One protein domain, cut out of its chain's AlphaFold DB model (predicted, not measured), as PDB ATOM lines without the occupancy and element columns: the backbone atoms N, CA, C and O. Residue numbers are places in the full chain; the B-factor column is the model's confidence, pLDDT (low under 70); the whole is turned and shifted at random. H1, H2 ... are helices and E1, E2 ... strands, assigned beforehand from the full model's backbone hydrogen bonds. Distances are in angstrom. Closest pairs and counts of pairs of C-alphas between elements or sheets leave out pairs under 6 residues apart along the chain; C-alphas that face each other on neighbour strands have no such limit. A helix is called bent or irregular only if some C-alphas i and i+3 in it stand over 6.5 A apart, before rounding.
ATOM      1  N   MET A   3      -8.559 -13.725 -26.121       98.06
ATOM      2  CA  MET A   3      -9.976 -13.373 -26.010       98.06
ATOM      3  C   MET A   3     -10.394 -12.394 -27.112       98.06
ATOM      4  O   MET A   3      -9.984 -11.232 -27.101       98.06
ATOM      5  N   ALA A   4     -11.220 -12.856 -28.055       98.19
ATOM      6  CA  ALA A   4     -11.757 -12.039 -29.141       98.19
ATOM      7  C   ALA A   4     -12.814 -11.073 -28.608       98.19
ATOM      8  O   ALA A   4     -13.733 -11.491 -27.901       98.19
ATOM      9  N   THR A   5     -12.735  -9.792 -28.967       98.00
ATOM     10  CA  THR A   5     -13.775  -8.816 -28.624       98.00
ATOM     11  C   THR A   5     -13.737  -7.593 -29.533       98.00
ATOM     12  O   THR A   5     -12.750  -7.338 -30.224       98.00
ATOM     13  N   GLY A   6     -14.810  -6.807 -29.506       96.19
ATOM     14  CA  GLY A   6     -14.917  -5.541 -30.223       96.19
ATOM     15  C   GLY A   6     -15.634  -5.630 -31.569       96.19
ATOM     16  O   GLY A   6     -15.991  -6.695 -32.067       96.19
ATOM     17  N   LYS A   7     -15.851  -4.455 -32.171       97.31
ATOM     18  CA  LYS A   7     -16.699  -4.267 -33.365       97.31
ATOM     19  C   LYS A   7     -16.231  -5.038 -34.603       97.31
ATOM     20  O   LYS A   7     -17.039  -5.305 -35.480       97.31
ATOM     21  N   ALA A   8     -14.948  -5.394 -34.685       97.94
ATOM     22  CA  ALA A   8     -14.426  -6.175 -35.805       97.94
ATOM     23  C   ALA A   8     -15.100  -7.556 -35.909       97.94
ATOM     24  O   ALA A   8     -15.307  -8.054 -37.009       97.94
ATOM     25  N   PHE A   9     -15.512  -8.132 -34.775       98.50
ATOM     26  CA  PHE A   9     -16.117  -9.462 -34.698       98.50
ATOM     27  C   PHE A   9     -17.641  -9.429 -34.501       98.50
ATOM     28  O   PHE A   9     -18.227 -10.429 -34.093       98.50
ATOM     29  N   SER A  10     -18.316  -8.298 -34.744       97.62
ATOM     30  CA  SER A  10     -19.767  -8.189 -34.516       97.62
ATOM     31  C   SER A  10     -20.632  -8.608 -35.708       97.62
ATOM     32  O   SER A  10     -21.839  -8.774 -35.545       97.62
ATOM     33  N   ASP A  11     -20.053  -8.747 -36.905       97.56
ATOM     34  CA  ASP A  11     -20.808  -9.041 -38.126       97.56
ATOM     35  C   ASP A  11     -20.728 -10.523 -38.516       97.56
ATOM     36  O   ASP A  11     -19.775 -10.972 -39.146       97.56
ATOM     37  N   MET A  12     -21.771 -11.284 -38.181       96.56
ATOM     38  CA  MET A  12     -21.879 -12.699 -38.559       96.56
ATOM     39  C   MET A  12     -22.039 -12.940 -40.068       96.56
ATOM     40  O   MET A  12     -21.898 -14.078 -40.503       96.56
ATOM     41  N   LYS A  13     -22.357 -11.911 -40.871       96.81
ATOM     42  CA  LYS A  13     -22.448 -12.033 -42.339       96.81
ATOM     43  C   LYS A  13     -21.087 -11.897 -43.014       96.81
ATOM     44  O   LYS A  13     -20.923 -12.353 -44.141       96.81
ATOM     45  N   ASN A  14     -20.129 -11.271 -42.336       97.62
ATOM     46  CA  ASN A  14     -18.762 -11.085 -42.810       97.62
ATOM     47  C   ASN A  14     -17.780 -11.544 -41.723       97.62
ATOM     48  O   ASN A  14     -17.043 -10.719 -41.179       97.62
ATOM     49  N   PRO A  15     -17.792 -12.840 -41.358       98.50
ATOM     50  CA  PRO A  15     -16.968 -13.324 -40.268       98.50
ATOM     51  C   PRO A  15     -15.480 -13.274 -40.633       98.50
ATOM     52  O   PRO A  15     -15.105 -13.487 -41.790       98.50
ATOM     53  N   ILE A  16     -14.639 -13.019 -39.633       98.69
ATOM     54  CA  ILE A  16     -13.182 -12.901 -39.765       98.69
ATOM     55  C   ILE A  16     -12.465 -13.712 -38.676       98.69
ATOM     56  O   ILE A  16     -13.018 -13.884 -37.582       98.69
ATOM     57  N   PRO A  17     -11.239 -14.201 -38.934       98.69
ATOM     58  CA  PRO A  17     -10.464 -14.914 -37.929       98.69
ATOM     59  C   PRO A  17      -9.933 -13.989 -36.829       98.69
ATOM     60  O   PRO A  17      -9.452 -12.893 -37.113       98.69
ATOM     61  N   MET A  18      -9.964 -14.445 -35.571       98.50
ATOM     62  CA  MET A  18      -9.167 -13.845 -34.493       98.50
ATOM     63  C   MET A  18      -7.704 -14.268 -34.627       98.50
ATOM     64  O   MET A  18      -6.813 -13.420 -34.627       98.50
ATOM     65  N   LEU A  19      -7.459 -15.576 -34.723       98.50
ATOM     66  CA  LEU A  19      -6.134 -16.140 -34.956       98.50
ATOM     67  C   LEU A  19      -6.109 -16.770 -36.338       98.50
ATOM     68  O   LEU A  19      -6.808 -17.748 -36.592       98.50
ATOM     69  N   GLN A  20      -5.292 -16.200 -37.216       98.75
ATOM     70  CA  GLN A  20      -4.983 -16.780 -38.513       98.75
ATOM     71  C   GLN A  20      -3.613 -17.458 -38.429       98.75
ATOM     72  O   GLN A  20      -2.589 -16.788 -38.286       98.75
ATOM     73  N   VAL A  21      -3.594 -18.788 -38.481       98.69
ATOM     74  CA  VAL A  21      -2.369 -19.585 -38.364       98.69
ATOM     75  C   VAL A  21      -1.828 -19.901 -39.755       98.69
ATOM     76  O   VAL A  21      -2.278 -20.836 -40.422       98.69
ATOM     77  N   GLY A  22      -0.858 -19.089 -40.180       98.50
ATOM     78  CA  GLY A  22      -0.303 -19.103 -41.534       98.50
ATOM     79  C   GLY A  22      -1.246 -18.498 -42.577       98.50
ATOM     80  O   GLY A  22      -2.421 -18.228 -42.316       98.50
ATOM     81  N   GLN A  23      -0.724 -18.290 -43.779       98.44
ATOM     82  CA  GLN A  23      -1.500 -17.966 -44.972       98.44
ATOM     83  C   GLN A  23      -1.847 -19.238 -45.757       98.44
ATOM     84  O   GLN A  23      -1.151 -20.252 -45.646       98.44
ATOM     85  N   PRO A  24      -2.916 -19.222 -46.576       97.81
ATOM     86  CA  PRO A  24      -3.221 -20.336 -47.466       97.81
ATOM     87  C   PRO A  24      -2.021 -20.709 -48.348       97.81
ATOM     88  O   PRO A  24      -1.531 -19.894 -49.128       97.81
ATOM     89  N   GLY A  25      -1.572 -21.959 -48.235       97.00
ATOM     90  CA  GLY A  25      -0.425 -22.496 -48.972       97.00
ATOM     91  C   GLY A  25       0.905 -22.468 -48.215       97.00
ATOM     92  O   GLY A  25       1.860 -23.090 -48.687       97.00
ATOM     93  N   ASP A  26       0.971 -21.823 -47.047       98.44
ATOM     94  CA  ASP A  26       2.165 -21.854 -46.205       98.44
ATOM     95  C   ASP A  26       2.468 -23.281 -45.735       98.44
ATOM     96  O   ASP A  26       1.574 -24.051 -45.371       98.44
ATOM     97  N   LYS A  27       3.759 -23.618 -45.710       98.50
ATOM     98  CA  LYS A  27       4.280 -24.859 -45.132       98.50
ATOM     99  C   LYS A  27       5.371 -24.535 -44.130       98.50
ATOM    100  O   LYS A  27       6.256 -23.740 -44.439       98.50
ATOM    101  N   GLY A  28       5.343 -25.165 -42.966       97.88
ATOM    102  CA  GLY A  28       6.326 -24.871 -41.934       97.88
ATOM    103  C   GLY A  28       6.121 -25.670 -40.663       97.88
ATOM    104  O   GLY A  28       5.621 -26.791 -40.688       97.88
ATOM    105  N   THR A  29       6.550 -25.072 -39.558       98.50
ATOM    106  CA  THR A  29       6.397 -25.607 -38.206       98.50
ATOM    107  C   THR A  29       5.635 -24.589 -37.368       98.50
ATOM    108  O   THR A  29       6.020 -23.419 -37.332       98.50
ATOM    109  N   VAL A  30       4.552 -25.021 -36.729       98.62
ATOM    110  CA  VAL A  30       3.748 -24.211 -35.811       98.62
ATOM    111  C   VAL A  30       3.265 -25.099 -34.677       98.62
ATOM    112  O   VAL A  30       2.486 -26.020 -34.894       98.62
ATOM    113  N   GLU A  31       3.665 -24.777 -33.456       98.62
ATOM    114  CA  GLU A  31       3.235 -25.493 -32.259       98.62
ATOM    115  C   GLU A  31       2.505 -24.517 -31.337       98.62
ATOM    116  O   GLU A  31       3.015 -23.438 -31.023       98.62
ATOM    117  N   MET A  32       1.288 -24.877 -30.933       98.69
ATOM    118  CA  MET A  32       0.518 -24.148 -29.928       98.69
ATOM    119  C   MET A  32       0.260 -25.065 -28.735       98.69
ATOM    120  O   MET A  32      -0.259 -26.166 -28.917       98.69
ATOM    121  N   SER A  33       0.569 -24.604 -27.524       98.69
ATOM    122  CA  SER A  33       0.282 -25.363 -26.307       98.69
ATOM    123  C   SER A  33      -0.140 -24.505 -25.122       98.69
ATOM    124  O   SER A  33       0.237 -23.336 -25.039       98.69
ATOM    125  N   ASP A  34      -0.945 -25.086 -24.225       98.56
ATOM    126  CA  ASP A  34      -1.410 -24.471 -22.971       98.56
ATOM    127  C   ASP A  34      -2.176 -23.144 -23.169       98.56
ATOM    128  O   ASP A  34      -2.017 -22.158 -22.435       98.56
ATOM    129  N   ILE A  35      -3.035 -23.087 -24.194       98.69
ATOM    130  CA  ILE A  35      -3.776 -21.874 -24.570       98.69
ATOM    131  C   ILE A  35      -5.281 -22.105 -24.479       98.69
ATOM    132  O   ILE A  35      -5.842 -22.971 -25.134       98.69
ATOM    133  N   ILE A  36      -5.977 -21.217 -23.767       98.81
ATOM    134  CA  ILE A  36      -7.426 -21.052 -23.931       98.81
ATOM    135  C   ILE A  36      -7.697 -19.956 -24.963       98.81
ATOM    136  O   ILE A  36      -7.247 -18.822 -24.784       98.81
ATOM    137  N   VAL A  37      -8.464 -20.283 -25.996       98.75
ATOM    138  CA  VAL A  37      -9.003 -19.384 -27.018       98.75
ATOM    139  C   VAL A  37     -10.484 -19.133 -26.710       98.75
ATOM    140  O   VAL A  37     -11.243 -20.062 -26.446       98.75
ATOM    141  N   THR A  38     -10.926 -17.879 -26.672       98.75
ATOM    142  CA  THR A  38     -12.278 -17.534 -26.199       98.75
ATOM    143  C   THR A  38     -12.781 -16.217 -26.793       98.75
ATOM    144  O   THR A  38     -12.058 -15.525 -27.509       98.75
ATOM    145  N   THR A  39     -14.021 -15.849 -26.480       98.62
ATOM    146  CA  THR A  39     -14.594 -14.530 -26.739       98.62
ATOM    147  C   THR A  39     -14.864 -13.805 -25.418       98.62
ATOM    148  O   THR A  39     -15.230 -14.407 -24.409       98.62
ATOM    149  N   LYS A  40     -14.718 -12.480 -25.436       98.38
ATOM    150  CA  LYS A  40     -15.468 -11.595 -24.547       98.38
ATOM    151  C   LYS A  40     -16.650 -11.091 -25.349       98.38
ATOM    152  O   LYS A  40     -16.480 -10.271 -26.258       98.38
ATOM    153  N   GLY A  41     -17.797 -11.693 -25.069       90.81
ATOM    154  CA  GLY A  41     -18.975 -11.621 -25.902       90.81
ATOM    155  C   GLY A  41     -19.705 -10.279 -25.843       90.81
ATOM    156  O   GLY A  41     -19.486  -9.479 -24.934       90.81
ATOM    157  N   PRO A  42     -20.590 -10.044 -26.823       98.00
ATOM    158  CA  PRO A  42     -20.841 -10.920 -27.971       98.00
ATOM    159  C   PRO A  42     -19.819 -10.747 -29.113       98.00
ATOM    160  O   PRO A  42     -19.376  -9.632 -29.389       98.00
ATOM    161  N   ALA A  43     -19.475 -11.837 -29.817       98.62
ATOM    162  CA  ALA A  43     -18.552 -11.816 -30.969       98.62
ATOM    163  C   ALA A  43     -19.016 -12.715 -32.149       98.62
ATOM    164  O   ALA A  43     -18.256 -13.555 -32.638       98.62
ATOM    165  N   PRO A  44     -20.258 -12.555 -32.649       98.62
ATOM    166  CA  PRO A  44     -20.889 -13.498 -33.580       98.62
ATOM    167  C   PRO A  44     -20.285 -13.551 -34.992       98.62
ATOM    168  O   PRO A  44     -20.675 -14.410 -35.774       98.62
ATOM    169  N   GLY A  45     -19.376 -12.639 -35.341       98.69
ATOM    170  CA  GLY A  45     -18.571 -12.656 -36.566       98.69
ATOM    171  C   GLY A  45     -17.162 -13.219 -36.368       98.69
ATOM    172  O   GLY A  45     -16.337 -13.128 -37.269       98.69
ATOM    173  N   CYS A  46     -16.840 -13.765 -35.195       98.81
ATOM    174  CA  CYS A  46     -15.513 -14.311 -34.925       98.81
ATOM    175  C   CYS A  46     -15.388 -15.759 -35.407       98.81
ATOM    176  O   CYS A  46     -16.133 -16.625 -34.951       98.81
ATOM    177  N   ILE A  47     -14.394 -16.045 -36.242       98.94
ATOM    178  CA  ILE A  47     -13.816 -17.388 -36.366       98.94
ATOM    179  C   ILE A  47     -12.655 -17.427 -35.368       98.94
ATOM    180  O   ILE A  47     -11.714 -16.652 -35.507       98.94
ATOM    181  N   LEU A  48     -12.727 -18.219 -34.295       98.88
ATOM    182  CA  LEU A  48     -11.707 -18.133 -33.235       98.88
ATOM    183  C   LEU A  48     -10.312 -18.516 -33.746       98.88
ATOM    184  O   LEU A  48      -9.355 -17.776 -33.508       98.88
ATOM    185  N   VAL A  49     -10.208 -19.619 -34.490       98.94
ATOM    186  CA  VAL A  49      -8.979 -20.013 -35.190       98.94
ATOM    187  C   VAL A  49      -9.293 -20.398 -36.631       98.94
ATOM    188  O   VAL A  49     -10.073 -21.316 -36.881       98.94
ATOM    189  N   GLU A  50      -8.641 -19.724 -37.576       98.94
ATOM    190  CA  GLU A  50      -8.499 -20.170 -38.961       98.94
ATOM    191  C   GLU A  50      -7.095 -20.754 -39.136       98.94
ATOM    192  O   GLU A  50      -6.086 -20.080 -38.916       98.94
ATOM    193  N   TRP A  51      -7.033 -22.027 -39.505       98.88
ATOM    194  CA  TRP A  51      -5.817 -22.814 -39.604       98.88
ATOM    195  C   TRP A  51      -5.500 -23.099 -41.071       98.88
ATOM    196  O   TRP A  51      -6.188 -23.887 -41.725       98.88
ATOM    197  N   ASN A  52      -4.462 -22.438 -41.585       98.88
ATOM    198  CA  ASN A  52      -4.091 -22.469 -43.001       98.88
ATOM    199  C   ASN A  52      -2.785 -23.215 -43.278       98.88
ATOM    200  O   ASN A  52      -2.611 -23.757 -44.372       98.88
ATOM    201  N   VAL A  53      -1.871 -23.209 -42.307       98.69
ATOM    202  CA  VAL A  53      -0.529 -23.774 -42.448       98.69
ATOM    203  C   VAL A  53      -0.572 -25.295 -42.630       98.69
ATOM    204  O   VAL A  53      -1.368 -26.003 -42.011       98.69
ATOM    205  N   ALA A  54       0.309 -25.803 -43.483       98.69
ATOM    206  CA  ALA A  54       0.579 -27.224 -43.627       98.69
ATOM    207  C   ALA A  54       1.945 -27.609 -43.053       98.69
ATOM    208  O   ALA A  54       2.862 -26.799 -42.917       98.69
ATOM    209  N   GLU A  55       2.074 -28.883 -42.728       98.00
ATOM    210  CA  GLU A  55       3.244 -29.457 -42.095       98.00
ATOM    211  C   GLU A  55       4.439 -29.470 -43.051       98.00
ATOM    212  O   GLU A  55       4.322 -29.786 -44.242       98.00
ATOM    213  N   GLN A  56       5.614 -29.129 -42.527       97.81
ATOM    214  CA  GLN A  56       6.884 -29.349 -43.213       97.81
ATOM    215  C   GLN A  56       7.344 -30.805 -43.065       97.81
ATOM    216  O   GLN A  56       7.842 -31.406 -44.017       97.81
ATOM    217  N   THR A  57       7.149 -31.371 -41.876       97.75
ATOM    218  CA  THR A  57       7.330 -32.790 -41.540       97.75
ATOM    219  C   THR A  57       6.137 -33.279 -40.727       97.75
ATOM    220  O   THR A  57       5.476 -32.461 -40.092       97.75
ATOM    221  N   GLN A  58       5.880 -34.588 -40.695       96.88
ATOM    222  CA  GLN A  58       4.727 -35.142 -39.980       96.88
ATOM    223  C   GLN A  58       4.623 -34.602 -38.543       96.88
ATOM    224  O   GLN A  58       5.569 -34.741 -37.769       96.88
ATOM    225  N   GLY A  59       3.491 -33.978 -38.211       93.38
ATOM    226  CA  GLY A  59       3.212 -33.439 -36.874       93.38
ATOM    227  C   GLY A  59       3.869 -32.090 -36.553       93.38
ATOM    228  O   GLY A  59       3.705 -31.596 -35.447       93.38
ATOM    229  N   SER A  60       4.571 -31.461 -37.503       98.06
ATOM    230  CA  SER A  60       5.217 -30.148 -37.287       98.06
ATOM    231  C   SER A  60       4.240 -28.974 -37.164       98.06
ATOM    232  O   SER A  60       4.654 -27.878 -36.798       98.06
ATOM    233  N   VAL A  61       2.957 -29.165 -37.481       98.62
ATOM    234  CA  VAL A  61       1.917 -28.153 -37.261       98.62
ATOM    235  C   VAL A  61       0.805 -28.742 -36.397       98.62
ATOM    236  O   VAL A  61       0.137 -29.699 -36.800       98.62
ATOM    237  N   GLY A  62       0.597 -28.191 -35.203       98.56
ATOM    238  CA  GLY A  62      -0.356 -28.769 -34.268       98.56
ATOM    239  C   GLY A  62      -0.671 -27.960 -33.016       98.56
ATOM    240  O   GLY A  62      -0.114 -26.886 -32.771       98.56
ATOM    241  N   MET A  63      -1.609 -28.506 -32.245       98.62
ATOM    242  CA  MET A  63      -2.076 -28.002 -30.961       98.62
ATOM    243  C   MET A  63      -2.069 -29.117 -29.905       98.62
ATOM    244  O   MET A  63      -2.550 -30.217 -30.181       98.62
ATOM    245  N   TRP A  64      -1.602 -28.798 -28.697       98.81
ATOM    246  CA  TRP A  64      -1.609 -29.679 -27.519       98.81
ATOM    247  C   TRP A  64      -2.102 -28.902 -26.302       98.81
ATOM    248  O   TRP A  64      -1.546 -27.852 -26.003       98.81
ATOM    249  N   ASP A  65      -3.138 -29.363 -25.599       98.81
ATOM    250  CA  ASP A  65      -3.718 -28.597 -24.475       98.81
ATOM    251  C   ASP A  65      -4.153 -27.172 -24.890       98.81
ATOM    252  O   ASP A  65      -3.953 -26.170 -24.195       98.81
ATOM    253  N   VAL A  66      -4.741 -27.066 -26.085       98.88
ATOM    254  CA  VAL A  66      -5.356 -25.829 -26.576       98.88
ATOM    255  C   VAL A  66      -6.866 -26.002 -26.569       98.88
ATOM    256  O   VAL A  66      -7.407 -26.875 -27.241       98.88
ATOM    257  N   HIS A  67      -7.575 -25.158 -25.828       98.88
ATOM    258  CA  HIS A  67      -9.019 -25.288 -25.649       98.88
ATOM    259  C   HIS A  67      -9.746 -24.037 -26.128       98.88
ATOM    260  O   HIS A  67      -9.340 -22.912 -25.841       98.88
ATOM    261  N   PHE A  68     -10.863 -24.225 -26.813       98.88
ATOM    262  CA  PHE A  68     -11.803 -23.176 -27.159       98.88
ATOM    263  C   PHE A  68     -12.902 -23.191 -26.107       98.88
ATOM    264  O   PHE A  68     -13.567 -24.206 -25.925       98.88
ATOM    265  N   ARG A  69     -13.080 -22.083 -25.389       98.75
ATOM    266  CA  ARG A  69     -14.028 -22.014 -24.272       98.75
ATOM    267  C   ARG A  69     -14.891 -20.774 -24.407       98.75
ATOM    268  O   ARG A  69     -14.428 -19.690 -24.077       98.75
ATOM    269  N   VAL A  70     -16.106 -20.891 -24.930       98.81
ATOM    270  CA  VAL A  70     -16.962 -19.737 -25.252       98.81
ATOM    271  C   VAL A  70     -18.052 -19.551 -24.199       98.81
ATOM    272  O   VAL A  70     -19.009 -20.316 -24.151       98.81
ATOM    273  N   GLY A  71     -17.920 -18.490 -23.399       98.62
ATOM    274  CA  GLY A  71     -18.856 -18.135 -22.329       98.62
ATOM    275  C   GLY A  71     -18.701 -18.948 -21.043       98.62
ATOM    276  O   GLY A  71     -17.815 -19.792 -20.941       98.62
ATOM    277  N   GLY A  72     -19.537 -18.636 -20.049       98.50
ATOM    278  CA  GLY A  72     -19.667 -19.380 -18.792       98.50
ATOM    279  C   GLY A  72     -18.640 -19.105 -17.713       98.50
ATOM    280  O   GLY A  72     -18.682 -19.757 -16.685       98.50
ATOM    281  N   PHE A  73     -17.704 -18.182 -17.914       98.62
ATOM    282  CA  PHE A  73     -16.696 -17.863 -16.902       98.62
ATOM    283  C   PHE A  73     -16.411 -16.366 -16.832       98.62
ATOM    284  O   PHE A  73     -16.744 -15.593 -17.744       98.62
ATOM    285  N   ALA A  74     -15.777 -15.961 -15.739       98.38
ATOM    286  CA  ALA A  74     -15.452 -14.585 -15.427       98.38
ATOM    287  C   ALA A  74     -14.642 -13.934 -16.556       98.38
ATOM    288  O   ALA A  74     -13.645 -14.465 -17.047       98.38
ATOM    289  N   GLY A  75     -15.083 -12.747 -16.969       97.62
ATOM    290  CA  GLY A  75     -14.451 -11.961 -18.033       97.62
ATOM    291  C   GLY A  75     -15.057 -12.156 -19.424       97.62
ATOM    292  O   GLY A  75     -14.825 -11.312 -20.288       97.62
ATOM    293  N   THR A  76     -15.876 -13.192 -19.638       98.31
ATOM    294  CA  THR A  76     -16.546 -13.415 -20.933       98.31
ATOM    295  C   THR A  76     -17.728 -12.480 -21.182       98.31
ATOM    296  O   THR A  76     -18.093 -12.292 -22.335       98.31
ATOM    297  N   GLU A  77     -18.338 -11.921 -20.126       98.00
ATOM    298  CA  GLU A  77     -19.642 -11.220 -20.171       98.00
ATOM    299  C   GLU A  77     -20.802 -12.098 -20.697       98.00
ATOM    300  O   GLU A  77     -21.892 -11.613 -20.986       98.00
ATOM    301  N   LEU A  78     -20.581 -13.414 -20.753       98.62
ATOM    302  CA  LEU A  78     -21.488 -14.451 -21.241       98.62
ATOM    303  C   LEU A  78     -21.792 -15.439 -20.098       98.62
ATOM    304  O   LEU A  78     -21.527 -16.633 -20.207       98.62
ATOM    305  N   GLN A  79     -22.268 -14.920 -18.968       98.50
ATOM    306  CA  GLN A  79     -22.437 -15.644 -17.697       98.50
ATOM    307  C   GLN A  79     -23.915 -15.762 -17.291       98.50
ATOM    308  O   GLN A  79     -24.782 -15.140 -17.913       98.50
ATOM    309  N   SER A  80     -24.231 -16.543 -16.251       98.44
ATOM    310  CA  SER A  80     -25.625 -16.818 -15.830       98.44
ATOM    311  C   SER A  80     -26.437 -15.569 -15.481       98.44
ATOM    312  O   SER A  80     -27.636 -15.515 -15.749       98.44
ATOM    313  N   ASN A  81     -25.792 -14.511 -14.992       97.44
ATOM    314  CA  ASN A  81     -26.429 -13.217 -14.733       97.44
ATOM    315  C   ASN A  81     -26.963 -12.501 -15.994       97.44
ATOM    316  O   ASN A  81     -27.736 -11.550 -15.870       97.44
ATOM    317  N   THR A  82     -26.544 -12.931 -17.186       98.06
ATOM    318  CA  THR A  82     -26.920 -12.345 -18.482       98.06
ATOM    319  C   THR A  82     -27.619 -13.368 -19.372       98.06
ATOM    320  O   THR A  82     -28.595 -13.041 -20.039       98.06
ATOM    321  N   CYS A  83     -27.143 -14.613 -19.354       98.56
ATOM    322  CA  CYS A  83     -27.493 -15.650 -20.316       98.56
ATOM    323  C   CYS A  83     -28.176 -16.863 -19.682       98.56
ATOM    324  O   CYS A  83     -28.111 -17.951 -20.243       98.56
ATOM    325  N   ALA A  84     -28.827 -16.714 -18.525       98.38
ATOM    326  CA  ALA A  84     -29.594 -17.794 -17.902       98.38
ATOM    327  C   ALA A  84     -30.579 -18.463 -18.879       98.38
ATOM    328  O   ALA A  84     -31.198 -17.809 -19.724       98.38
ATOM    329  N   LYS A  85     -30.765 -19.781 -18.730       97.94
ATOM    330  CA  LYS A  85     -31.743 -20.530 -19.529       97.94
ATOM    331  C   LYS A  85     -33.179 -20.020 -19.344       97.94
ATOM    332  O   LYS A  85     -33.591 -19.630 -18.252       97.94
ATOM    333  N   THR A  86     -33.992 -20.146 -20.392       96.88
ATOM    334  CA  THR A  86     -35.400 -19.700 -20.416       96.88
ATOM    335  C   THR A  86     -36.374 -20.783 -20.919       96.88
ATOM    336  O   THR A  86     -37.147 -20.528 -21.843       96.88
ATOM    337  N   PRO A  87     -36.392 -22.003 -20.340       97.62
ATOM    338  CA  PRO A  87     -37.133 -23.135 -20.911       97.62
ATOM    339  C   PRO A  87     -38.661 -22.977 -20.880       97.62
ATOM    340  O   PRO A  87     -39.362 -23.598 -21.676       97.62
ATOM    341  N   ASN A  88     -39.183 -22.131 -19.986       97.56
ATOM    342  CA  ASN A  88     -40.620 -21.956 -19.744       97.56
ATOM    343  C   ASN A  88     -41.293 -20.944 -20.692       97.56
ATOM    344  O   ASN A  88     -42.462 -20.606 -20.513       97.56
ATOM    345  N   SER A  89     -40.565 -20.428 -21.680       96.50
ATOM    346  CA  SER A  89     -41.062 -19.458 -22.654       96.50
ATOM    347  C   SER A  89     -40.412 -19.691 -24.008       96.50
ATOM    348  O   SER A  89     -39.296 -20.202 -24.078       96.50
ATOM    349  N   LYS A  90     -41.066 -19.264 -25.093       96.94
ATOM    350  CA  LYS A  90     -40.411 -19.217 -26.403       96.94
ATOM    351  C   LYS A  90     -39.196 -18.289 -26.322       96.94
ATOM    352  O   LYS A  90     -39.347 -17.106 -26.029       96.94
ATOM    353  N   THR A  91     -38.017 -18.829 -26.593       96.56
ATOM    354  CA  THR A  91     -36.753 -18.106 -26.519       96.56
ATOM    355  C   THR A  91     -36.531 -17.321 -27.805       96.56
ATOM    356  O   THR A  91     -36.463 -17.889 -28.894       96.56
ATOM    357  N   THR A  92     -36.376 -16.009 -27.670       96.94
ATOM    358  CA  THR A  92     -35.731 -15.171 -28.683       96.94
ATOM    359  C   THR A  92     -34.288 -14.973 -28.225       96.94
ATOM    360  O   THR A  92     -34.113 -14.389 -27.156       96.94
ATOM    361  N   PRO A  93     -33.271 -15.455 -28.965       97.81
ATOM    362  CA  PRO A  93     -31.877 -15.304 -28.551       97.81
ATOM    363  C   PRO A  93     -31.507 -13.851 -28.259       97.81
ATOM    364  O   PRO A  93     -31.665 -12.993 -29.129       97.81
ATOM    365  N   ASP A  94     -31.008 -13.580 -27.051       97.88
ATOM    366  CA  ASP A  94     -30.447 -12.272 -26.708       97.88
ATOM    367  C   ASP A  94     -29.113 -12.103 -27.460       97.88
ATOM    368  O   ASP A  94     -28.204 -12.916 -27.258       97.88
ATOM    369  N   PRO A  95     -28.952 -11.068 -28.309       98.12
ATOM    370  CA  PRO A  95     -27.691 -10.793 -28.992       98.12
ATOM    371  C   PRO A  95     -26.484 -10.657 -28.059       98.12
ATOM    372  O   PRO A  95     -25.362 -10.891 -28.499       98.12
ATOM    373  N   LYS A  96     -26.686 -10.302 -26.782       98.31
ATOM    374  CA  LYS A  96     -25.616 -10.267 -25.772       98.31
ATOM    375  C   LYS A  96     -25.036 -11.645 -25.478       98.31
ATOM    376  O   LYS A  96     -23.877 -11.721 -25.102       98.31
ATOM    377  N   CYS A  97     -25.810 -12.706 -25.687       98.75
ATOM    378  CA  CYS A  97     -25.432 -14.089 -25.418       98.75
ATOM    379  C   CYS A  97     -24.867 -14.814 -26.645       98.75
ATOM    380  O   CYS A  97     -24.788 -16.044 -26.675       98.75
ATOM    381  N   PHE A  98     -24.500 -14.073 -27.696       98.81
ATOM    382  CA  PHE A  98     -23.885 -14.667 -28.876       98.81
ATOM    383  C   PHE A  98     -22.402 -14.931 -28.605       98.81
ATOM    384  O   PHE A  98     -21.658 -14.035 -28.215       98.81
ATOM    385  N   GLY A  99     -21.980 -16.169 -28.839       98.75
ATOM    386  CA  GLY A  99     -20.599 -16.620 -28.751       98.75
ATOM    387  C   GLY A  99     -19.782 -16.170 -29.961       98.75
ATOM    388  O   GLY A  99     -19.565 -14.975 -30.163       98.75
ATOM    389  N   ALA A 100     -19.331 -17.133 -30.762       98.81
ATOM    390  CA  ALA A 100     -18.572 -16.939 -31.993       98.81
ATOM    391  C   ALA A 100     -19.341 -17.446 -33.232       98.81
ATOM    392  O   ALA A 100     -20.353 -18.149 -33.133       98.81
ATOM    393  N   PHE A 101     -18.850 -17.093 -34.422       98.94
ATOM    394  CA  PHE A 101     -19.342 -17.633 -35.693       98.94
ATOM    395  C   PHE A 101     -18.944 -19.106 -35.869       98.94
ATOM    396  O   PHE A 101     -19.752 -19.935 -36.298       98.94
ATOM    397  N   MET A 102     -17.680 -19.407 -35.562       98.94
ATOM    398  CA  MET A 102     -17.057 -20.722 -35.691       98.94
ATOM    399  C   MET A 102     -15.889 -20.840 -34.709       98.94
ATOM    400  O   MET A 102     -15.156 -19.869 -34.507       98.94
ATOM    401  N   LEU A 103     -15.697 -22.013 -34.106       98.94
ATOM    402  CA  LEU A 103     -14.573 -22.237 -33.197       98.94
ATOM    403  C   LEU A 103     -13.282 -22.514 -33.980       98.94
ATOM    404  O   LEU A 103     -12.303 -21.793 -33.814       98.94
ATOM    405  N   LEU A 104     -13.296 -23.490 -34.887       98.94
ATOM    406  CA  LEU A 104     -12.111 -23.896 -35.644       98.94
ATOM    407  C   LEU A 104     -12.428 -24.070 -37.131       98.94
ATOM    408  O   LEU A 104     -13.352 -24.798 -37.486       98.94
ATOM    409  N   HIS A 105     -11.617 -23.467 -37.998       98.94
ATOM    410  CA  HIS A 105     -11.654 -23.683 -39.445       98.94
ATOM    411  C   HIS A 105     -10.308 -24.215 -39.937       98.94
ATOM    412  O   HIS A 105      -9.349 -23.457 -40.036       98.94
ATOM    413  N   ILE A 106     -10.221 -25.505 -40.264       98.94
ATOM    414  CA  ILE A 106      -9.053 -26.092 -40.934       98.94
ATOM    415  C   ILE A 106      -9.275 -25.994 -42.441       98.94
ATOM    416  O   ILE A 106     -10.139 -26.679 -42.997       98.94
ATOM    417  N   THR A 107      -8.506 -25.132 -43.102       98.81
ATOM    418  CA  THR A 107      -8.752 -24.783 -44.501       98.81
ATOM    419  C   THR A 107      -8.128 -25.781 -45.479       98.81
ATOM    420  O   THR A 107      -7.386 -26.699 -45.120       98.81
ATOM    421  N   LYS A 108      -8.468 -25.619 -46.760       98.50
ATOM    422  CA  LYS A 108      -8.301 -26.627 -47.821       98.50
ATOM    423  C   LYS A 108      -6.891 -27.190 -47.978       98.50
ATOM    424  O   LYS A 108      -6.729 -28.367 -48.294       98.50
ATOM    425  N   THR A 109      -5.872 -26.357 -47.801       97.62
ATOM    426  CA  THR A 109      -4.469 -26.742 -48.016       97.62
ATOM    427  C   THR A 109      -3.722 -27.052 -46.729       97.62
ATOM    428  O   THR A 109      -2.563 -27.444 -46.814       97.62
ATOM    429  N   ALA A 110      -4.350 -26.856 -45.572       98.56
ATOM    430  CA  ALA A 110      -3.706 -27.016 -44.280       98.56
ATOM    431  C   ALA A 110      -3.491 -28.494 -43.932       98.56
ATOM    432  O   ALA A 110      -4.079 -29.379 -44.547       98.56
ATOM    433  N   SER A 111      -2.698 -28.771 -42.908       98.75
ATOM    434  CA  SER A 111      -2.679 -30.052 -42.188       98.75
ATOM    435  C   SER A 111      -2.664 -29.740 -40.698       98.75
ATOM    436  O   SER A 111      -2.308 -28.624 -40.326       98.75
ATOM    437  N   ALA A 112      -3.054 -30.672 -39.837       98.62
ATOM    438  CA  ALA A 112      -3.103 -30.400 -38.403       98.62
ATOM    439  C   ALA A 112      -2.905 -31.664 -37.571       98.62
ATOM    440  O   ALA A 112      -3.446 -32.719 -37.895       98.62
ATOM    441  N   TYR A 113      -2.186 -31.528 -36.463       98.88
ATOM    442  CA  TYR A 113      -2.182 -32.485 -35.366       98.88
ATOM    443  C   TYR A 113      -2.815 -31.830 -34.138       98.88
ATOM    444  O   TYR A 113      -2.284 -30.852 -33.628       98.88
ATOM    445  N   LEU A 114      -3.964 -32.322 -33.684       98.88
ATOM    446  CA  LEU A 114      -4.708 -31.767 -32.556       98.88
ATOM    447  C   LEU A 114      -4.821 -32.832 -31.472       98.88
ATOM    448  O   LEU A 114      -5.444 -33.869 -31.699       98.88
ATOM    449  N   GLU A 115      -4.251 -32.577 -30.302       98.88
ATOM    450  CA  GLU A 115      -4.324 -33.470 -29.149       98.88
ATOM    451  C   GLU A 115      -4.835 -32.720 -27.920       98.88
ATOM    452  O   GLU A 115      -4.462 -31.572 -27.671       98.88
ATOM    453  N   ASN A 116      -5.742 -33.357 -27.178       98.81
ATOM    454  CA  ASN A 116      -6.409 -32.763 -26.020       98.81
ATOM    455  C   ASN A 116      -6.976 -31.357 -26.313       98.81
ATOM    456  O   ASN A 116      -6.709 -30.380 -25.615       98.81
ATOM    457  N   THR A 117      -7.735 -31.239 -27.405       98.94
ATOM    458  CA  THR A 117      -8.359 -29.978 -27.831       98.94
ATOM    459  C   THR A 117      -9.858 -30.025 -27.555       98.94
ATOM    460  O   THR A 117     -10.589 -30.818 -28.152       98.94
ATOM    461  N   TRP A 118     -10.332 -29.152 -26.665       98.94
ATOM    462  CA  TRP A 118     -11.751 -29.073 -26.296       98.94
ATOM    463  C   TRP A 118     -12.379 -27.817 -26.886       98.94
ATOM    464  O   TRP A 118     -11.937 -26.717 -26.577       98.94
ATOM    465  N   LEU A 119     -13.381 -27.978 -27.746       98.94
ATOM    466  CA  LEU A 119     -14.121 -26.920 -28.417       98.94
ATOM    467  C   LEU A 119     -15.501 -26.743 -27.772       98.94
ATOM    468  O   LEU A 119     -16.516 -27.216 -28.282       98.94
ATOM    469  N   TRP A 120     -15.527 -26.078 -26.623       98.94
ATOM    470  CA  TRP A 120     -16.699 -25.985 -25.764       98.94
ATOM    471  C   TRP A 120     -17.404 -24.638 -25.865       98.94
ATOM    472  O   TRP A 120     -16.803 -23.570 -25.695       98.94
ATOM    473  N   VAL A 121     -18.713 -24.703 -26.077       98.94
ATOM    474  CA  VAL A 121     -19.629 -23.574 -25.920       98.94
ATOM    475  C   VAL A 121     -20.400 -23.796 -24.638       98.94
ATOM    476  O   VAL A 121     -21.029 -24.827 -24.460       98.94
ATOM    477  N   SER A 122     -20.350 -22.830 -23.739       98.81
ATOM    478  CA  SER A 122     -20.764 -23.053 -22.368       98.81
ATOM    479  C   SER A 122     -22.245 -23.389 -22.220       98.81
ATOM    480  O   SER A 122     -23.112 -22.590 -22.579       98.81
ATOM    481  N   ASP A 123     -22.529 -24.539 -21.618       98.88
ATOM    482  CA  ASP A 123     -23.877 -24.981 -21.259       98.88
ATOM    483  C   ASP A 123     -24.275 -24.580 -19.823       98.88
ATOM    484  O   ASP A 123     -25.469 -24.499 -19.503       98.88
ATOM    485  N   HIS A 124     -23.293 -24.264 -18.969       98.81
ATOM    486  CA  HIS A 124     -23.489 -23.811 -17.590       98.81
ATOM    487  C   HIS A 124     -22.421 -22.818 -17.118       98.81
ATOM    488  O   HIS A 124     -21.353 -22.690 -17.700       98.81
ATOM    489  N   GLU A 125     -22.731 -22.094 -16.049       98.56
ATOM    490  CA  GLU A 125     -21.833 -21.160 -15.379       98.56
ATOM    491  C   GLU A 125     -20.764 -21.868 -14.532       98.56
ATOM    492  O   GLU A 125     -21.068 -22.745 -13.721       98.56
ATOM    493  N   LEU A 126     -19.512 -21.435 -14.670       98.62
ATOM    494  CA  LEU A 126     -18.346 -22.000 -13.995       98.62
ATOM    495  C   LEU A 126     -17.955 -21.233 -12.725       98.62
ATOM    496  O   LEU A 126     -17.519 -21.861 -11.764       98.62
ATOM    497  N   ASP A 127     -18.112 -19.906 -12.702       98.44
ATOM    498  CA  ASP A 127     -17.487 -19.048 -11.686       98.44
ATOM    499  C   ASP A 127     -18.485 -18.359 -10.740       98.44
ATOM    500  O   ASP A 127     -18.154 -18.113  -9.577       98.44
ATOM    501  N   LEU A 128     -19.698 -18.017 -11.199       98.00
ATOM    502  CA  LEU A 128     -20.735 -17.481 -10.307       98.00
ATOM    503  C   LEU A 128     -21.362 -18.596  -9.461       98.00
ATOM    504  O   LEU A 128     -21.471 -19.747  -9.870       98.00
ATOM    505  N   SER A 129     -21.830 -18.225  -8.269       97.62
ATOM    506  CA  SER A 129     -22.266 -19.173  -7.235       97.62
ATOM    507  C   SER A 129     -23.493 -20.018  -7.585       97.62
ATOM    508  O   SER A 129     -23.796 -20.959  -6.856       97.62
ATOM    509  N   ASP A 130     -24.263 -19.646  -8.610       97.62
ATOM    510  CA  ASP A 130     -25.462 -20.392  -8.993       97.62
ATOM    511  C   ASP A 130     -25.144 -21.636  -9.829       97.62
ATOM    512  O   ASP A 130     -25.969 -22.551  -9.859       97.62
ATOM    513  N   HIS A 131     -23.975 -21.670 -10.491       97.31
ATOM    514  CA  HIS A 131     -23.579 -22.695 -11.463       97.31
ATOM    515  C   HIS A 131     -24.711 -23.040 -12.448       97.31
ATOM    516  O   HIS A 131     -24.913 -24.189 -12.850       97.31
ATOM    517  N   GLY A 132     -25.525 -22.029 -12.770       98.38
ATOM    518  CA  GLY A 132     -26.763 -22.195 -13.509       98.38
ATOM    519  C   GLY A 132     -26.502 -22.568 -14.962       98.38
ATOM    520  O   GLY A 132     -25.532 -22.122 -15.567       98.38
ATOM    521  N   GLN A 133     -27.403 -23.350 -15.554       98.75
ATOM    522  CA  GLN A 133     -27.391 -23.585 -16.999       98.75
ATOM    523  C   GLN A 133     -27.668 -22.289 -17.772       98.75
ATOM    524  O   GLN A 133     -28.564 -21.517 -17.409       98.75
ATOM    525  N   ILE A 134     -26.942 -22.095 -18.873       98.81
ATOM    526  CA  ILE A 134     -26.976 -20.878 -19.687       98.81
ATOM    527  C   ILE A 134     -27.239 -21.174 -21.167       98.81
ATOM    528  O   ILE A 134     -27.033 -22.281 -21.658       98.81
ATOM    529  N   ASN A 135     -27.730 -20.155 -21.866       98.62
ATOM    530  CA  ASN A 135     -27.963 -20.112 -23.301       98.62
ATOM    531  C   ASN A 135     -26.843 -19.300 -23.968       98.62
ATOM    532  O   ASN A 135     -26.964 -18.079 -24.070       98.62
ATOM    533  N   ILE A 136     -25.780 -19.950 -24.450       98.88
ATOM    534  CA  ILE A 136     -24.775 -19.306 -25.309       98.88
ATOM    535  C   ILE A 136     -24.972 -19.764 -26.750       98.88
ATOM    536  O   ILE A 136     -24.960 -20.955 -27.047       98.88
ATOM    537  N   TYR A 137     -25.150 -18.808 -27.660       98.81
ATOM    538  CA  TYR A 137     -25.417 -19.101 -29.066       98.81
ATOM    539  C   TYR A 137     -24.129 -18.995 -29.875       98.81
ATOM    540  O   TYR A 137     -23.685 -17.893 -30.195       98.81
ATOM    541  N   ASN A 138     -23.537 -20.132 -30.228       98.88
ATOM    542  CA  ASN A 138     -22.373 -20.213 -31.109       98.88
ATOM    543  C   ASN A 138     -22.761 -20.891 -32.425       98.88
ATOM    544  O   ASN A 138     -23.510 -21.867 -32.399       98.88
ATOM    545  N   GLY A 139     -22.280 -20.405 -33.568       98.81
ATOM    546  CA  GLY A 139     -22.698 -20.930 -34.870       98.81
ATOM    547  C   GLY A 139     -22.237 -22.367 -35.125       98.81
ATOM    548  O   GLY A 139     -23.061 -23.266 -35.311       98.81
ATOM    549  N   ARG A 140     -20.918 -22.576 -35.160       98.88
ATOM    550  CA  ARG A 140     -20.265 -23.800 -35.658       98.88
ATOM    551  C   ARG A 140     -19.109 -24.210 -34.751       98.88
ATOM    552  O   ARG A 140     -18.389 -23.343 -34.257       98.88
ATOM    553  N   GLY A 141     -18.904 -25.512 -34.588       98.94
ATOM    554  CA  GLY A 141     -17.739 -26.059 -33.897       98.94
ATOM    555  C   GLY A 141     -16.506 -26.044 -34.798       98.94
ATOM    556  O   GLY A 141     -15.946 -24.981 -35.075       98.94
ATOM    557  N   ALA A 142     -16.101 -27.223 -35.275       98.94
ATOM    558  CA  ALA A 142     -14.975 -27.396 -36.187       98.94
ATOM    559  C   ALA A 142     -15.431 -27.675 -37.628       98.94
ATOM    560  O   ALA A 142     -16.177 -28.625 -37.877       98.94
ATOM    561  N   LEU A 143     -14.935 -26.876 -38.573       98.94
ATOM    562  CA  LEU A 143     -15.030 -27.103 -40.014       98.94
ATOM    563  C   LEU A 143     -13.676 -27.571 -40.554       98.94
ATOM    564  O   LEU A 143     -12.678 -26.863 -40.423       98.94
ATOM    565  N   ILE A 144     -13.648 -28.739 -41.192       98.94
ATOM    566  CA  ILE A 144     -12.455 -29.354 -41.768       98.94
ATOM    567  C   ILE A 144     -12.650 -29.504 -43.276       98.94
ATOM    568  O   ILE A 144     -13.483 -30.287 -43.732       98.94
ATOM    569  N   GLU A 145     -11.851 -28.769 -44.048       98.81
ATOM    570  CA  GLU A 145     -11.843 -28.815 -45.519       98.81
ATOM    571  C   GLU A 145     -10.522 -29.337 -46.094       98.81
ATOM    572  O   GLU A 145     -10.303 -29.321 -47.306       98.81
ATOM    573  N   SER A 146      -9.609 -29.737 -45.212       98.25
ATOM    574  CA  SER A 146      -8.229 -30.053 -45.544       98.25
ATOM    575  C   SER A 146      -8.100 -31.239 -46.503       98.25
ATOM    576  O   SER A 146      -8.740 -32.280 -46.364       98.25
ATOM    577  N   SER A 147      -7.203 -31.078 -47.473       96.56
ATOM    578  CA  SER A 147      -6.654 -32.162 -48.287       96.56
ATOM    579  C   SER A 147      -5.328 -32.726 -47.747       96.56
ATOM    580  O   SER A 147      -4.788 -33.675 -48.324       96.56
ATOM    581  N   GLY A 148      -4.765 -32.118 -46.704       96.62
ATOM    582  CA  GLY A 148      -3.605 -32.614 -45.965       96.62
ATOM    583  C   GLY A 148      -4.005 -33.611 -44.876       96.62
ATOM    584  O   GLY A 148      -5.176 -33.933 -44.720       96.62
ATOM    585  N   ALA A 149      -3.028 -34.119 -44.125       97.81
ATOM    586  CA  ALA A 149      -3.319 -34.995 -42.994       97.81
ATOM    587  C   ALA A 149      -3.911 -34.188 -41.826       97.81
ATOM    588  O   ALA A 149      -3.351 -33.166 -41.423       97.81
ATOM    589  N   VAL A 150      -5.031 -34.652 -41.274       98.88
ATOM    590  CA  VAL A 150      -5.612 -34.095 -40.046       98.88
ATOM    591  C   VAL A 150      -5.734 -35.209 -39.020       98.88
ATOM    592  O   VAL A 150      -6.453 -36.181 -39.241       98.88
ATOM    593  N   TRP A 151      -5.042 -35.051 -37.897       98.88
ATOM    594  CA  TRP A 151      -5.071 -35.962 -36.760       98.88
ATOM    595  C   TRP A 151      -5.776 -35.285 -35.589       98.88
ATOM    596  O   TRP A 151      -5.389 -34.189 -35.195       98.88
ATOM    597  N   MET A 152      -6.804 -35.926 -35.039       98.88
ATOM    598  CA  MET A 152      -7.570 -35.416 -33.901       98.88
ATOM    599  C   MET A 152      -7.609 -36.477 -32.803       98.88
ATOM    600  O   MET A 152      -8.388 -37.428 -32.874       98.88
ATOM    601  N   TYR A 153      -6.748 -36.325 -31.803       98.81
ATOM    602  CA  TYR A 153      -6.610 -37.236 -30.674       98.81
ATOM    603  C   TYR A 153      -7.302 -36.671 -29.433       98.81
ATOM    604  O   TYR A 153      -6.901 -35.647 -28.881       98.81
ATOM    605  N   GLY A 154      -8.368 -37.343 -28.994       98.75
ATOM    606  CA  GLY A 154      -9.127 -36.950 -27.806       98.75
ATOM    607  C   GLY A 154      -9.734 -35.548 -27.904       98.75
ATOM    608  O   GLY A 154      -9.668 -34.788 -26.942       98.75
ATOM    609  N   THR A 155     -10.296 -35.181 -29.061       98.94
ATOM    610  CA  THR A 155     -10.920 -33.864 -29.250       98.94
ATOM    611  C   THR A 155     -12.419 -33.902 -28.954       98.94
ATOM    612  O   THR A 155     -13.126 -34.848 -29.307       98.94
ATOM    613  N   ALA A 156     -12.958 -32.834 -28.376       98.94
ATOM    614  CA  ALA A 156     -14.396 -32.689 -28.139       98.94
ATOM    615  C   ALA A 156     -14.908 -31.382 -28.747       98.94
ATOM    616  O   ALA A 156     -14.191 -30.391 -28.726       98.94
ATOM    617  N   SER A 157     -16.120 -31.373 -29.300       98.94
ATOM    618  CA  SER A 157     -16.761 -30.163 -29.827       98.94
ATOM    619  C   SER A 157     -18.231 -30.167 -29.457       98.94
ATOM    620  O   SER A 157     -18.943 -31.114 -29.791       98.94
ATOM    621  N   GLU A 158     -18.687 -29.154 -28.729       99.00
ATOM    622  CA  GLU A 158     -19.966 -29.229 -28.024       99.00
ATOM    623  C   GLU A 158     -20.768 -27.934 -28.094       99.00
ATOM    624  O   GLU A 158     -20.226 -26.829 -28.103       99.00
ATOM    625  N   HIS A 159     -22.089 -28.111 -28.095       98.94
ATOM    626  CA  HIS A 159     -23.101 -27.072 -27.940       98.94
ATOM    627  C   HIS A 159     -23.059 -25.973 -29.012       98.94
ATOM    628  O   HIS A 159     -23.438 -24.824 -28.782       98.94
ATOM    629  N   ASN A 160     -22.669 -26.341 -30.230       98.94
ATOM    630  CA  ASN A 160     -22.737 -25.464 -31.393       98.94
ATOM    631  C   ASN A 160     -24.108 -25.554 -32.075       98.94
ATOM    632  O   ASN A 160     -24.696 -26.627 -32.168       98.94
ATOM    633  N   THR A 161     -24.623 -24.431 -32.578       98.69
ATOM    634  CA  THR A 161     -26.005 -24.306 -33.074       98.69
ATOM    635  C   THR A 161     -26.264 -25.174 -34.308       98.69
ATOM    636  O   THR A 161     -27.284 -25.859 -34.364       98.69
ATOM    637  N   LEU A 162     -25.353 -25.162 -35.289       98.88
ATOM    638  CA  LEU A 162     -25.524 -25.864 -36.569       98.88
ATOM    639  C   LEU A 162     -24.887 -27.260 -36.565       98.88
ATOM    640  O   LEU A 162     -25.520 -28.240 -36.965       98.88
ATOM    641  N   TYR A 163     -23.628 -27.352 -36.137       98.94
ATOM    642  CA  TYR A 163     -22.879 -28.603 -36.042       98.94
ATOM    643  C   TYR A 163     -21.677 -28.478 -35.107       98.94
ATOM    644  O   TYR A 163     -21.078 -27.406 -34.986       98.94
ATOM    645  N   ASN A 164     -21.282 -29.601 -34.515       99.00
ATOM    646  CA  ASN A 164     -20.079 -29.723 -33.698       99.00
ATOM    647  C   ASN A 164     -18.840 -30.060 -34.542       99.00
ATOM    648  O   ASN A 164     -17.817 -29.388 -34.410       99.00
ATOM    649  N   TYR A 165     -18.949 -31.020 -35.462       99.00
ATOM    650  CA  TYR A 165     -17.934 -31.302 -36.479       99.00
ATOM    651  C   TYR A 165     -18.552 -31.350 -37.877       99.00
ATOM    652  O   TYR A 165     -19.570 -32.012 -38.099       99.00
ATOM    653  N   GLN A 166     -17.895 -30.707 -38.836       98.94
ATOM    654  CA  GLN A 166     -18.184 -30.853 -40.257       98.94
ATOM    655  C   GLN A 166     -16.890 -31.090 -41.026       98.94
ATOM    656  O   GLN A 166     -15.986 -30.262 -41.012       98.94
ATOM    657  N   ILE A 167     -16.831 -32.215 -41.725       98.94
ATOM    658  CA  ILE A 167     -15.761 -32.587 -42.644       98.94
ATOM    659  C   ILE A 167     -16.342 -32.484 -44.049       98.94
ATOM    660  O   ILE A 167     -17.342 -33.141 -44.349       98.94
ATOM    661  N   GLN A 168     -15.761 -31.648 -44.905       98.44
ATOM    662  CA  GLN A 168     -16.286 -31.443 -46.250       98.44
ATOM    663  C   GLN A 168     -15.201 -31.295 -47.298       98.44
ATOM    664  O   GLN A 168     -14.238 -30.567 -47.087       98.44
ATOM    665  N   ASN A 169     -15.390 -31.920 -48.463       98.25
ATOM    666  CA  ASN A 169     -14.414 -31.867 -49.557       98.25
ATOM    667  C   ASN A 169     -12.977 -32.176 -49.083       98.25
ATOM    668  O   ASN A 169     -12.012 -31.638 -49.628       98.25
ATOM    669  N   ALA A 170     -12.855 -32.992 -48.034       98.50
ATOM    670  CA  ALA A 170     -11.624 -33.239 -47.309       98.50
ATOM    671  C   ALA A 170     -11.110 -34.652 -47.597       98.50
ATOM    672  O   ALA A 170     -11.851 -35.522 -48.069       98.50
ATOM    673  N   LYS A 171      -9.837 -34.891 -47.287       98.06
ATOM    674  CA  LYS A 171      -9.243 -36.230 -47.322       98.06
ATOM    675  C   LYS A 171      -8.212 -36.420 -46.222       98.06
ATOM    676  O   LYS A 171      -7.628 -35.442 -45.777       98.06
ATOM    677  N   ASN A 172      -7.944 -37.673 -45.852       97.94
ATOM    678  CA  ASN A 172      -6.928 -38.046 -44.857       97.94
ATOM    679  C   ASN A 172      -7.213 -37.484 -43.452       97.94
ATOM    680  O   ASN A 172      -6.331 -36.919 -42.802       97.94
ATOM    681  N   VAL A 173      -8.456 -37.634 -42.989       98.81
ATOM    682  CA  VAL A 173      -8.867 -37.180 -41.655       98.81
ATOM    683  C   VAL A 173      -8.963 -38.380 -40.728       98.81
ATOM    684  O   VAL A 173      -9.712 -39.316 -40.995       98.81
ATOM    685  N   TYR A 174      -8.235 -38.341 -39.621       98.88
ATOM    686  CA  TYR A 174      -8.269 -39.357 -38.582       98.88
ATOM    687  C   TYR A 174      -8.657 -38.741 -37.245       98.88
ATOM    688  O   TYR A 174      -8.120 -37.716 -36.826       98.88
ATOM    689  N   MET A 175      -9.571 -39.408 -36.556       98.88
ATOM    690  CA  MET A 175     -10.182 -38.943 -35.321       98.88
ATOM    691  C   MET A 175     -10.240 -40.092 -34.305       98.88
ATOM    692  O   MET A 175     -10.787 -41.146 -34.634       98.88
ATOM    693  N   ALA A 176      -9.692 -39.925 -33.095       98.69
ATOM    694  CA  ALA A 176      -9.660 -40.979 -32.073       98.69
ATOM    695  C   ALA A 176      -9.498 -40.464 -30.624       98.69
ATOM    696  O   ALA A 176      -8.443 -39.974 -30.239       98.69
ATOM    697  N   LEU A 177     -10.467 -40.621 -29.729       98.69
ATOM    698  CA  LEU A 177     -11.895 -40.584 -30.036       98.69
ATOM    699  C   LEU A 177     -12.349 -39.127 -30.182       98.69
ATOM    700  O   LEU A 177     -11.644 -38.219 -29.737       98.69
ATOM    701  N   ILE A 178     -13.535 -38.914 -30.756       98.94
ATOM    702  CA  ILE A 178     -14.223 -37.614 -30.667       98.94
ATOM    703  C   ILE A 178     -15.410 -37.682 -29.725       98.94
ATOM    704  O   ILE A 178     -16.008 -38.744 -29.530       98.94
ATOM    705  N   GLN A 179     -15.800 -36.524 -29.210       98.94
ATOM    706  CA  GLN A 179     -16.999 -36.377 -28.399       98.94
ATOM    707  C   GLN A 179     -17.797 -35.130 -28.815       98.94
ATOM    708  O   GLN A 179     -17.195 -34.123 -29.202       98.94
ATOM    709  N   THR A 180     -19.133 -35.203 -28.781       99.00
ATOM    710  CA  THR A 180     -20.017 -34.058 -29.050       99.00
ATOM    711  C   THR A 180     -21.302 -34.054 -28.231       99.00
ATOM    712  O   THR A 180     -21.952 -35.094 -28.127       99.00
ATOM    713  N   GLU A 181     -21.795 -32.865 -27.889       98.94
ATOM    714  CA  GLU A 181     -23.137 -32.660 -27.333       98.94
ATOM    715  C   GLU A 181     -23.943 -31.616 -28.116       98.94
ATOM    716  O   GLU A 181     -23.433 -30.573 -28.533       98.94
ATOM    717  N   THR A 182     -25.233 -31.882 -28.309       98.94
ATOM    718  CA  THR A 182     -26.196 -30.899 -28.831       98.94
ATOM    719  C   THR A 182     -26.462 -29.809 -27.777       98.94
ATOM    720  O   THR A 182     -26.597 -30.143 -26.597       98.94
ATOM    721  N   PRO A 183     -26.573 -28.512 -28.142       98.88
ATOM    722  CA  PRO A 183     -26.886 -27.466 -27.169       98.88
ATOM    723  C   PRO A 183     -28.225 -27.726 -26.466       98.88
ATOM    724  O   PRO A 183     -29.239 -28.002 -27.111       98.88
ATOM    725  N   TYR A 184     -28.246 -27.602 -25.139       98.88
ATOM    726  CA  TYR A 184     -29.371 -28.057 -24.308       98.88
ATOM    727  C   TYR A 184     -30.673 -27.293 -24.552       98.88
ATOM    728  O   TYR A 184     -31.766 -27.827 -24.339       98.88
ATOM    729  N   TYR A 185     -30.555 -26.052 -25.023       98.69
ATOM    730  CA  TYR A 185     -31.694 -25.211 -25.354       98.69
ATOM    731  C   TYR A 185     -32.455 -25.687 -26.588       98.69
ATOM    732  O   TYR A 185     -33.637 -25.372 -26.705       98.69
ATOM    733  N   GLN A 186     -31.835 -26.444 -27.502       98.75
ATOM    734  CA  GLN A 186     -32.527 -26.881 -28.712       98.75
ATOM    735  C   GLN A 186     -33.687 -27.822 -28.338       98.75
ATOM    736  O   GLN A 186     -33.505 -28.758 -27.560       98.75
ATOM    737  N   SER A 187     -34.903 -27.618 -28.846       97.56
ATOM    738  CA  SER A 187     -35.270 -26.836 -30.042       97.56
ATOM    739  C   SER A 187     -35.911 -25.463 -29.750       97.56
ATOM    740  O   SER A 187     -36.754 -24.992 -30.515       97.56
ATOM    741  N   ASN A 188     -35.537 -24.802 -28.653       98.19
ATOM    742  CA  ASN A 188     -36.025 -23.481 -28.248       98.19
ATOM    743  C   ASN A 188     -34.876 -22.450 -28.063       98.19
ATOM    744  O   ASN A 188     -34.506 -22.120 -26.931       98.19
ATOM    745  N   PRO A 189     -34.337 -21.888 -29.163       97.81
ATOM    746  CA  PRO A 189     -34.764 -22.115 -30.545       97.81
ATOM    747  C   PRO A 189     -34.125 -23.360 -31.183       97.81
ATOM    748  O   PRO A 189     -33.275 -24.020 -30.589       97.81
ATOM    749  N   ASP A 190     -34.576 -23.693 -32.393       97.56
ATOM    750  CA  ASP A 190     -34.001 -24.764 -33.207       97.56
ATOM    751  C   ASP A 190     -32.631 -24.371 -33.801       97.56
ATOM    752  O   ASP A 190     -32.124 -23.269 -33.580       97.56
ATOM    753  N   ALA A 191     -32.009 -25.285 -34.546       97.94
ATOM    754  CA  ALA A 191     -30.677 -25.097 -35.122       97.94
ATOM    755  C   ALA A 191     -30.563 -23.980 -36.179       97.94
ATOM    756  O   ALA A 191     -29.454 -23.665 -36.595       97.94
ATOM    757  N   LEU A 192     -31.664 -23.368 -36.633       97.00
ATOM    758  CA  LEU A 192     -31.633 -22.305 -37.649       97.00
ATOM    759  C   LEU A 192     -31.527 -20.897 -37.049       97.00
ATOM    760  O   LEU A 192     -31.498 -19.910 -37.787       97.00
ATOM    761  N   VAL A 193     -31.511 -20.786 -35.718       97.12
ATOM    762  CA  VAL A 193     -31.518 -19.508 -35.004       97.12
ATOM    763  C   VAL A 193     -30.471 -19.537 -33.880       97.12
ATOM    764  O   VAL A 193     -30.390 -20.519 -33.145       97.12
ATOM    765  N   PRO A 194     -29.689 -18.460 -33.682       97.88
ATOM    766  CA  PRO A 194     -29.704 -17.198 -34.431       97.88
ATOM    767  C   PRO A 194     -28.845 -17.208 -35.704       97.88
ATOM    768  O   PRO A 194     -28.906 -16.255 -36.478       97.88
ATOM    769  N   PHE A 195     -28.052 -18.257 -35.931       97.94
ATOM    770  CA  PHE A 195     -27.168 -18.354 -37.090       97.94
ATOM    771  C   PHE A 195     -27.911 -18.955 -38.279       97.94
ATOM    772  O   PHE A 195     -28.165 -20.157 -38.322       97.94
ATOM    773  N   ALA A 196     -28.231 -18.112 -39.258       95.56
ATOM    774  CA  ALA A 196     -28.756 -18.585 -40.530       95.56
ATOM    775  C   ALA A 196     -27.693 -19.432 -41.265       95.56
ATOM    776  O   ALA A 196     -26.509 -19.075 -41.224       95.56
ATOM    777  N   PRO A 197     -28.095 -20.511 -41.961       97.44
ATOM    778  CA  PRO A 197     -27.193 -21.272 -42.819       97.44
ATOM    779  C   PRO A 197     -26.540 -20.385 -43.887       97.44
ATOM    780  O   PRO A 197     -27.222 -19.616 -44.568       97.44
ATOM    781  N   ASP A 198     -25.230 -20.528 -44.056       98.00
ATOM    782  CA  ASP A 198     -24.416 -19.851 -45.058       98.00
ATOM    783  C   ASP A 198     -23.819 -20.891 -46.020       98.00
ATOM    784  O   ASP A 198     -23.103 -21.825 -45.637       98.00
ATOM    785  N   SER A 199     -24.114 -20.734 -47.310       97.56
ATOM    786  CA  SER A 199     -23.636 -21.645 -48.349       97.56
ATOM    787  C   SER A 199     -22.119 -21.590 -48.539       97.56
ATOM    788  O   SER A 199     -21.548 -22.580 -48.997       97.56
ATOM    789  N   LYS A 200     -21.441 -20.501 -48.137       97.44
ATOM    790  CA  LYS A 200     -19.972 -20.400 -48.163       97.44
ATOM    791  C   LYS A 200     -19.312 -21.476 -47.297       97.44
ATOM    792  O   LYS A 200     -18.251 -21.975 -47.662       97.44
ATOM    793  N   TYR A 201     -19.951 -21.843 -46.188       98.12
ATOM    794  CA  TYR A 201     -19.479 -22.876 -45.261       98.12
ATOM    795  C   TYR A 201     -20.264 -24.185 -45.401       98.12
ATOM    796  O   TYR A 201     -20.062 -25.095 -44.603       98.12
ATOM    797  N   ASN A 202     -21.123 -24.294 -46.430       97.81
ATOM    798  CA  ASN A 202     -21.969 -25.459 -46.718       97.81
ATOM    799  C   ASN A 202     -22.776 -25.915 -45.487       97.81
ATOM    800  O   ASN A 202     -22.831 -27.097 -45.121       97.81
ATOM    801  N   ASP A 203     -23.360 -24.936 -44.802       98.62
ATOM    802  CA  ASP A 203     -24.098 -25.190 -43.577       98.62
ATOM    803  C   ASP A 203     -25.335 -26.058 -43.799       98.62
ATOM    804  O   ASP A 203     -25.963 -26.011 -44.864       98.62
ATOM    805  N   PRO A 204     -25.734 -26.831 -42.776       97.62
ATOM    806  CA  PRO A 204     -26.974 -27.579 -42.833       97.62
ATOM    807  C   PRO A 204     -28.155 -26.606 -42.906       97.62
ATOM    808  O   PRO A 204     -28.361 -25.778 -42.022       97.62
ATOM    809  N   THR A 205     -28.965 -26.728 -43.956       96.38
ATOM    810  CA  THR A 205     -30.184 -25.918 -44.120       96.38
ATOM    811  C   THR A 205     -31.383 -26.498 -43.380       96.38
ATOM    812  O   THR A 205     -32.392 -25.816 -43.222       96.38
ATOM    813  N   PHE A 206     -31.300 -27.773 -42.977       95.19
ATOM    814  CA  PHE A 206     -32.407 -28.550 -42.415       95.19
ATOM    815  C   PHE A 206     -33.683 -28.498 -43.282       95.19
ATOM    816  O   PHE A 206     -34.792 -28.615 -42.763       95.19
ATOM    817  N   GLY A 207     -33.540 -28.308 -44.601       91.31
ATOM    818  CA  GLY A 207     -34.668 -28.122 -45.523       91.31
ATOM    819  C   GLY A 207     -35.621 -29.318 -45.584       91.31
ATOM    820  O   GLY A 207     -36.829 -29.132 -45.702       91.31
ATOM    821  N   ASP A 208     -35.093 -30.528 -45.403       88.25
ATOM    822  CA  ASP A 208     -35.875 -31.770 -45.406       88.25
ATOM    823  C   ASP A 208     -36.504 -32.091 -44.032       88.25
ATOM    824  O   ASP A 208     -37.192 -33.099 -43.865       88.25
ATOM    825  N   CYS A 209     -36.283 -31.241 -43.022       94.31
ATOM    826  CA  CYS A 209     -36.779 -31.457 -41.668       94.31
ATOM    827  C   CYS A 209     -38.199 -30.930 -41.457       94.31
ATOM    828  O   CYS A 209     -38.462 -29.726 -41.508       94.31
ATOM    829  N   THR A 210     -39.098 -31.829 -41.060       91.38
ATOM    830  CA  THR A 210     -40.500 -31.511 -40.740       91.38
ATOM    831  C   THR A 210     -40.781 -31.374 -39.241       91.38
ATOM    832  O   THR A 210     -41.859 -30.919 -38.863       91.38
ATOM    833  N   THR A 211     -39.831 -31.732 -38.370       93.94
ATOM    834  CA  THR A 211     -39.998 -31.725 -36.905       93.94
ATOM    835  C   THR A 211     -38.891 -30.945 -36.200       93.94
ATOM    836  O   THR A 211     -37.785 -30.805 -36.722       93.94
ATOM    837  N   ALA A 212     -39.170 -30.470 -34.981       92.56
ATOM    838  CA  ALA A 212     -38.188 -29.789 -34.133       92.56
ATOM    839  C   ALA A 212     -36.980 -30.690 -33.814       92.56
ATOM    840  O   ALA A 212     -35.840 -30.294 -34.023       92.56
ATOM    841  N   ALA A 213     -37.232 -31.959 -33.468       94.38
ATOM    842  CA  ALA A 213     -36.187 -32.955 -33.224       94.38
ATOM    843  C   ALA A 213     -35.274 -33.213 -34.442       94.38
ATOM    844  O   ALA A 213     -34.158 -33.698 -34.270       94.38
ATOM    845  N   CYS A 214     -35.728 -32.911 -35.665       97.12
ATOM    846  CA  CYS A 214     -34.896 -32.971 -36.869       97.12
ATOM    847  C   CYS A 214     -33.994 -31.740 -37.025       97.12
ATOM    848  O   CYS A 214     -32.866 -31.868 -37.489       97.12
ATOM    849  N   LYS A 215     -34.462 -30.559 -36.602       97.44
ATOM    850  CA  LYS A 215     -33.732 -29.284 -36.677       97.44
ATOM    851  C   LYS A 215     -32.818 -29.087 -35.465       97.44
ATOM    852  O   LYS A 215     -32.935 -28.100 -34.738       97.44
ATOM    853  N   LYS A 216     -31.924 -30.046 -35.239       98.50
ATOM    854  CA  LYS A 216     -30.936 -30.031 -34.154       98.50
ATOM    855  C   LYS A 216     -29.524 -30.105 -34.702       98.50
ATOM    856  O   LYS A 216     -29.314 -30.639 -35.787       98.50
ATOM    857  N   ALA A 217     -28.580 -29.571 -33.938       98.81
ATOM    858  CA  ALA A 217     -27.176 -29.564 -34.299       98.81
ATOM    859  C   ALA A 217     -26.695 -30.970 -34.671       98.81
ATOM    860  O   ALA A 217     -26.992 -31.959 -33.994       98.81
ATOM    861  N   TRP A 218     -25.923 -31.053 -35.748       98.88
ATOM    862  CA  TRP A 218     -25.254 -32.297 -36.093       98.88
ATOM    863  C   TRP A 218     -24.078 -32.543 -35.153       98.88
ATOM    864  O   TRP A 218     -23.261 -31.649 -34.926       98.88
TER     865      TRP A 218
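What this domain is: This is residues 3 to 218 of the 307 residues of the protein "Exo-beta-1,3-glucanase Exg0" of Arthroderma otae (strain ATCC MYA-4605 / CBS 113480) (UniProt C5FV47). Though little of it is regular structure, this is a solenoid: the chain winds in stacked turns between two parallel sheets face to face, E1 E3 E5 E8 E10 and the sharply bent E2 E4 E6 E7 E9 E11. The printed part, 216 residues with eleven named strands and H1 between E4 and E5, is mostly strand, under half in named elements; it is compact, radius of gyration of the C-alphas 16.6 A, spanning 53 by 41 by 33 A.

Where its parts are: E1, residues 16 to 21, begins at C-alpha (-13.182, -12.901, -39.765). E2 is 30 to 39, E3 43 to 51, E4 61 to 70, H1 80 to 83, E5 100 to 106, E6 112 to 115, E7 118 to 121, E8 140 to 144, E9 150 to 158, E10 163 to 168. E11, 171 to 181, 24.6 A long, ends at C-alpha (-23.137, -32.660, -27.333).

How they stand to each other: E1 and E3 are parallel, N 18 and O 47 2.8 A apart. E2 and E4 are parallel, N 37 and O 67 2.8 A apart. E6 and E7 lie between E4 and E9. H1, on neither sheet, is too short for O i to N i+4 pairs.

The domain as a whole: The printed part has no cut. Links H1 to E5 and E7 to E8 are long. No printed residue is under 70 in pLDDT.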